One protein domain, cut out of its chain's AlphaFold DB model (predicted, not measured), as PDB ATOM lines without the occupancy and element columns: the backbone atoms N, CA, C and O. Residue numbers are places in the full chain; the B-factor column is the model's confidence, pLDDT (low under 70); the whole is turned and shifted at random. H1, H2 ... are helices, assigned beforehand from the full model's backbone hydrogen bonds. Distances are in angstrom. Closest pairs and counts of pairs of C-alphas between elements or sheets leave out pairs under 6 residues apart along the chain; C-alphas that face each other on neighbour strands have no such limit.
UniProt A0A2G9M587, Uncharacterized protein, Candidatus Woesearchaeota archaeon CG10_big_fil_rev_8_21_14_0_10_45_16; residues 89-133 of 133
ATOM      1  N   THR A  89     162.454 308.710 211.704       90.81
ATOM      2  CA  THR A  89     162.124 307.323 211.352       90.81
ATOM      3  C   THR A  89     163.324 306.391 211.535       90.81
ATOM      4  O   THR A  89     163.170 305.308 212.092       90.81
ATOM      5  N   ALA A  90     164.524 306.803 211.114       90.25
ATOM      6  CA  ALA A  90     165.740 306.006 211.271       90.25
ATOM      7  C   ALA A  90     166.175 305.897 212.740       90.25
ATOM      8  O   ALA A  90     166.555 304.811 213.174       90.25
ATOM      9  N   LYS A  91     166.056 306.981 213.522       91.38
ATOM     10  CA  LYS A  91     166.292 306.949 214.977       91.38
ATOM     11  C   LYS A  91     165.360 305.943 215.655       91.38
ATOM     12  O   LYS A  91     165.817 305.044 216.345       91.38
ATOM     13  N   LYS A  92     164.053 306.034 215.384       93.38
ATOM     14  CA  LYS A  92     163.054 305.115 215.952       93.38
ATOM     15  C   LYS A  92     163.277 303.670 215.535       93.38
ATOM     16  O   LYS A  92     163.095 302.780 216.356       93.38
ATOM     17  N   PHE A  93     163.663 303.443 214.283       94.06
ATOM     18  CA  PHE A  93     164.017 302.117 213.797       94.06
ATOM     19  C   PHE A  93     165.199 301.525 214.576       94.06
ATOM     20  O   PHE A  93     165.132 300.369 214.987       94.06
ATOM     21  N   ALA A  94     166.245 302.318 214.826       92.62
ATOM     22  CA  ALA A  94     167.419 301.880 215.580       92.62
ATOM     23  C   ALA A  94     167.094 301.513 217.041       92.62
ATOM     24  O   ALA A  94     167.711 300.600 217.580       92.62
ATOM     25  N   ASP A  95     166.097 302.166 217.646       95.56
ATOM     26  CA  ASP A  95     165.651 301.894 219.023       95.56
ATOM     27  C   ASP A  95     164.766 300.636 219.159       95.56
ATOM     28  O   ASP A  95     164.432 300.222 220.271       95.56
ATOM     29  N   TRP A  96     164.298 300.054 218.053       96.31
ATOM     30  CA  TRP A  96     163.408 298.891 218.085       96.31
ATOM     31  C   TRP A  96     164.151 297.569 218.251       96.31
ATOM     32  O   TRP A  96     165.285 297.412 217.810       96.31
ATOM     33  N   ASP A  97     163.453 296.579 218.812       97.81
ATOM     34  CA  ASP A  97     163.914 295.195 218.763       97.81
ATOM     35  C   ASP A  97     163.979 294.661 217.319       97.81
ATOM     36  O   ASP A  97     163.290 295.141 216.409       97.81
ATOM     37  N   GLU A  98     164.794 293.624 217.116       97.56
ATOM     38  CA  GLU A  98     165.038 293.031 215.797       97.56
ATOM     39  C   GLU A  98     163.751 292.562 215.103       97.56
ATOM     40  O   GLU A  98     163.612 292.692 213.886       97.56
ATOM     41  N   LYS A  99     162.768 292.050 215.857       97.75
ATOM     42  CA  LYS A  99     161.507 291.559 215.280       97.75
ATOM     43  C   LYS A  99     160.703 292.708 214.688       97.75
ATOM     44  O   LYS A  99     160.135 292.585 213.601       97.75
ATOM     45  N   LYS A 100     160.634 293.837 215.390       97.44
ATOM     46  CA  LYS A 100     159.932 295.028 214.919       97.44
ATOM     47  C   LYS A 100     160.685 295.704 213.775       97.44
ATOM     48  O   LYS A 100     160.031 296.131 212.823       97.44
ATOM     49  N   GLN A 101     162.018 295.719 213.807       97.44
ATOM     50  CA  GLN A 101     162.838 296.157 212.673       97.44
ATOM     51  C   GLN A 101     162.547 295.329 211.414       97.44
ATOM     52  O   GLN A 101     162.225 295.898 210.374       97.44
ATOM     53  N   GLN A 102     162.554 293.995 211.509       97.50
ATOM     54  CA  GLN A 102     162.246 293.109 210.377       97.50
ATOM     55  C   GLN A 102     160.840 293.346 209.813       97.50
ATOM     56  O   GLN A 102     160.665 293.437 208.598       97.50
ATOM     57  N   ARG A 103     159.833 293.505 210.683       97.69
ATOM     58  CA  ARG A 103     158.463 293.839 210.259       97.69
ATOM     59  C   ARG A 103     158.396 295.175 209.527       97.69
ATOM     60  O   ARG A 103     157.660 295.283 208.549       97.69
ATOM     61  N   PHE A 104     159.142 296.177 209.988       96.44
ATOM     62  CA  PHE A 104     159.192 297.468 209.316       96.44
ATOM     63  C   PHE A 104     159.879 297.368 207.955       96.44
ATOM     64  O   PHE A 104     159.350 297.888 206.980       96.44
ATOM     65  N   THR A 105     160.993 296.641 207.853       95.12
ATOM     66  CA  THR A 105     161.668 296.384 206.572       95.12
ATOM     67  C   THR A 105     160.723 295.725 205.570       95.12
ATOM     68  O   THR A 105     160.561 296.238 204.464       95.12
ATOM     69  N   PHE A 106     160.009 294.670 205.977       96.81
ATOM     70  CA  PHE A 106     159.017 294.018 205.119       96.81
ATOM     71  C   PHE A 106     157.887 294.975 204.706       96.81
ATOM     72  O   PHE A 106     157.466 294.993 203.549       96.81
ATOM     73  N   PHE A 107     157.412 295.812 205.635       96.69
ATOM     74  CA  PHE A 107     156.432 296.851 205.333       96.69
ATOM     75  C   PHE A 107     156.952 297.808 204.251       96.69
ATOM     76  O   PHE A 107     156.268 297.991 203.248       96.69
ATOM     77  N   ILE A 108     158.169 298.344 204.388       94.50
ATOM     78  CA  ILE A 108     158.791 299.217 203.380       94.50
ATOM     79  C   ILE A 108     158.880 298.525 202.015       94.50
ATOM     80  O   ILE A 108     158.464 299.100 201.007       94.50
ATOM     81  N   GLU A 109     159.388 297.293 201.971       93.81
ATOM     82  CA  GLU A 109     159.544 296.525 200.730       93.81
ATOM     83  C   GLU A 109     158.198 296.291 200.032       93.81
ATOM     84  O   GLU A 109     158.079 296.458 198.814       93.81
ATOM     85  N   SER A 110     157.149 296.000 200.807       95.50
ATOM     86  CA  SER A 110     155.793 295.793 200.289       95.50
ATOM     87  C   SER A 110     155.212 297.031 199.595       95.50
ATOM     88  O   SER A 110     154.376 296.901 198.698       95.50
ATOM     89  N   ARG A 111     155.680 298.237 199.958       93.94
ATOM     90  CA  ARG A 111     155.202 299.503 199.385       93.94
ATOM     91  C   ARG A 111     155.740 299.801 197.995       93.94
ATOM     92  O   ARG A 111     155.179 300.672 197.334       93.94
ATOM     93  N   LYS A 112     156.790 299.102 197.544       92.25
ATOM     94  CA  LYS A 112     157.394 299.287 196.208       92.25
ATOM     95  C   LYS A 112     157.659 300.765 195.875       92.25
ATOM     96  O   LYS A 112     157.419 301.217 194.756       92.25
ATOM     97  N   LEU A 113     158.115 301.529 196.869       90.88
ATOM     98  CA  LEU A 113     158.399 302.953 196.714       90.88
ATOM     99  C   LEU A 113     159.652 303.152 195.862       90.88
ATOM    100  O   LEU A 113     160.644 302.446 196.025       90.88
ATOM    101  N   ASP A 114     159.633 304.164 194.999       89.81
ATOM    102  CA  ASP A 114     160.869 304.657 194.396       89.81
ATOM    103  C   ASP A 114     161.728 305.399 195.433       89.81
ATOM    104  O   ASP A 114     161.233 305.852 196.467       89.81
ATOM    105  N   ASN A 115     163.016 305.572 195.131       85.44
ATOM    106  CA  ASN A 115     163.983 306.164 196.058       85.44
ATOM    107  C   ASN A 115     163.592 307.569 196.551       85.44
ATOM    108  O   ASN A 115     163.877 307.897 197.704       85.44
ATOM    109  N   ILE A 116     162.942 308.396 195.718       89.00
ATOM    110  CA  ILE A 116     162.518 309.743 196.130       89.00
ATOM    111  C   ILE A 116     161.362 309.622 197.116       89.00
ATOM    112  O   ILE A 116     161.449 310.145 198.227       89.00
ATOM    113  N   SER A 117     160.319 308.876 196.744       90.38
ATOM    114  CA  SER A 117     159.149 308.660 197.602       90.38
ATOM    115  C   SER A 117     159.535 308.031 198.941       90.38
ATOM    116  O   SER A 117     159.097 308.504 199.986       90.38
ATOM    117  N   TYR A 118     160.403 307.015 198.921       89.50
ATOM    118  CA  TYR A 118     160.959 306.404 200.126       89.50
ATOM    119  C   TYR A 118     161.619 307.455 201.023       89.50
ATOM    120  O   TYR A 118     161.286 307.569 202.197       89.50
ATOM    121  N   SER A 119     162.509 308.272 200.466       86.50
ATOM    122  CA  SER A 119     163.271 309.256 201.240       86.50
ATOM    123  C   SER A 119     162.395 310.355 201.828       86.50
ATOM    124  O   SER A 119     162.533 310.678 203.006       86.50
ATOM    125  N   MET A 120     161.463 310.889 201.034       89.00
ATOM    126  CA  MET A 120     160.519 311.908 201.490       89.00
ATOM    127  C   MET A 120     159.660 311.377 202.640       89.00
ATOM    128  O   MET A 120     159.520 312.051 203.654       89.00
ATOM    129  N   GLN A 121     159.136 310.155 202.518       91.31
ATOM    130  CA  GLN A 121     158.260 309.569 203.532       91.31
ATOM    131  C   GLN A 121     159.006 309.084 204.788       91.31
ATOM    132  O   GLN A 121     158.452 309.099 205.887       91.31
ATOM    133  N   MET A 122     160.269 308.670 204.649       89.62
ATOM    134  CA  MET A 122     161.151 308.398 205.790       89.62
ATOM    135  C   MET A 122     161.481 309.693 206.539       89.62
ATOM    136  O   MET A 122     161.486 309.700 207.769       89.62
ATOM    137  N   SER A 123     161.747 310.782 205.811       87.19
ATOM    138  CA  SER A 123     162.073 312.089 206.389       87.19
ATOM    139  C   SER A 123     160.871 312.755 207.056       87.19
ATOM    140  O   SER A 123     161.027 313.319 208.131       87.19
ATOM    141  N   SER A 124     159.683 312.685 206.449       89.56
ATOM    142  CA  SER A 124     158.456 313.282 207.001       89.56
ATOM    143  C   SER A 124     157.847 312.475 208.150       89.56
ATOM    144  O   SER A 124     156.915 312.937 208.803       89.56
ATOM    145  N   GLY A 125     158.324 311.247 208.371       91.31
ATOM    146  CA  GLY A 125     157.760 310.328 209.355       91.31
ATOM    147  C   GLY A 125     156.452 309.667 208.917       91.31
ATOM    148  O   GLY A 125     155.854 308.943 209.712       91.31
ATOM    149  N   SER A 126     155.993 309.854 207.675       93.44
ATOM    150  CA  SER A 126     154.718 309.275 207.232       93.44
ATOM    151  C   SER A 126     154.752 307.745 207.190       93.44
ATOM    152  O   SER A 126     153.781 307.112 207.595       93.44
ATOM    153  N   LEU A 127     155.878 307.141 206.780       93.75
ATOM    154  CA  LEU A 127     156.048 305.679 206.814       93.75
ATOM    155  C   LEU A 127     156.035 305.131 208.238       93.75
ATOM    156  O   LEU A 127     155.451 304.079 208.491       93.75
ATOM    157  N   LEU A 128     156.665 305.856 209.163       94.06
ATOM    158  CA  LEU A 128     156.652 305.506 210.575       94.06
ATOM    159  C   LEU A 128     155.224 305.550 211.123       94.06
ATOM    160  O   LEU A 128     154.767 304.567 211.698       94.06
ATOM    161  N   ALA A 129     154.521 306.665 210.908       94.75
ATOM    162  CA  ALA A 129     153.156 306.858 211.380       94.75
ATOM    163  C   ALA A 129     152.220 305.771 210.845       94.75
ATOM    164  O   ALA A 129     151.415 305.228 211.599       94.75
ATOM    165  N   GLU A 130     152.350 305.422 209.566       95.38
ATOM    166  CA  GLU A 130     151.538 304.386 208.946       95.38
ATOM    167  C   GLU A 130     151.830 302.985 209.489       95.38
ATOM    168  O   GLU A 130     150.894 302.239 209.752       95.38
ATOM    169  N   PHE A 131     153.097 302.636 209.711       96.00
ATOM    170  CA  PHE A 131     153.461 301.345 210.296       96.00
ATOM    171  C   PHE A 131     152.973 301.178 211.743       96.00
ATOM    172  O   PHE A 131     152.743 300.058 212.195       96.00
ATOM    173  N   THR A 132     152.877 302.281 212.490       91.12
ATOM    174  CA  THR A 132     152.471 302.266 213.904       91.12
ATOM    175  C   THR A 132     150.964 302.334 214.138       91.12
ATOM    176  O   THR A 132     150.554 302.272 215.296       91.12
ATOM    177  N   ARG A 133     150.164 302.499 213.080       86.00
ATOM    178  CA  ARG A 133     148.701 302.391 213.152       86.00
ATOM    179  C   ARG A 133     148.277 300.932 213.262       86.00
ATOM    180  O   ARG A 133     147.317 300.691 214.022       86.00
TER     181      ARG A 133
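Overview. This is residues 89 to 133 of the 133 residues of an uncharacterized protein of Candidatus Woesearchaeota archaeon CG10_big_fil_rev_8_21_14_0_10_45_16 (UniProt A0A2G9M587). What is the main picture? H2, the longest helix, makes one side of a rough ring; H1 and H3 lie across from it, with the start of H1 near the end of H3, and H4 covers one face of the ring. How is it made up? The printed part has 45 residues, with four named helices in the order H1, H2, H3, H4 and no named strand, and its class is all helix. How large is it? It is compact, with a radius of gyration of the C-alphas of 9.9 A and spans of 27 by 19 by 18 A.

Along the chain. Where is the longest helix? H2 holds residues 98 to 110, 18.3 A long, from C-alpha 98 at (165.038, 293.031, 215.797). Where are the others? H1 holds residues 89 to 94, beginning at C-alpha 89 at (162.124, 307.323, 211.352). H3 holds residues 115 to 123 and is 12.1 A long. H4 holds residues 126 to 131, ending at C-alpha 131 at (153.461, 301.345, 210.296).

Arrangement. What does H2 touch? With residues 104 to 108 alone it only just touches H4, with 3 pairs of C-alphas within 8 A, the closest those of Phe 104 and Phe 131, 7.0 A apart. They run opposite ways at a steep tilt of 64 degrees. How does H1 stand to H3? They only just touch, with 3 pairs of C-alphas within 8 A, the closest those of Thr 89 and Met 122, 5.7 A apart, about perpendicular at 77 degrees. How do the backbones run? In H1, H2, H3 and H4 every O i to N i+4 pair is within hydrogen-bond range.

Size, cuts and confidence. Which C-alphas are farthest apart? Those of Asp 97 and Ile 116, 26.9 A. Is it whole and confident? The printed part has no cut, its three links are tight, and no printed residue is under 70 in pLDDT.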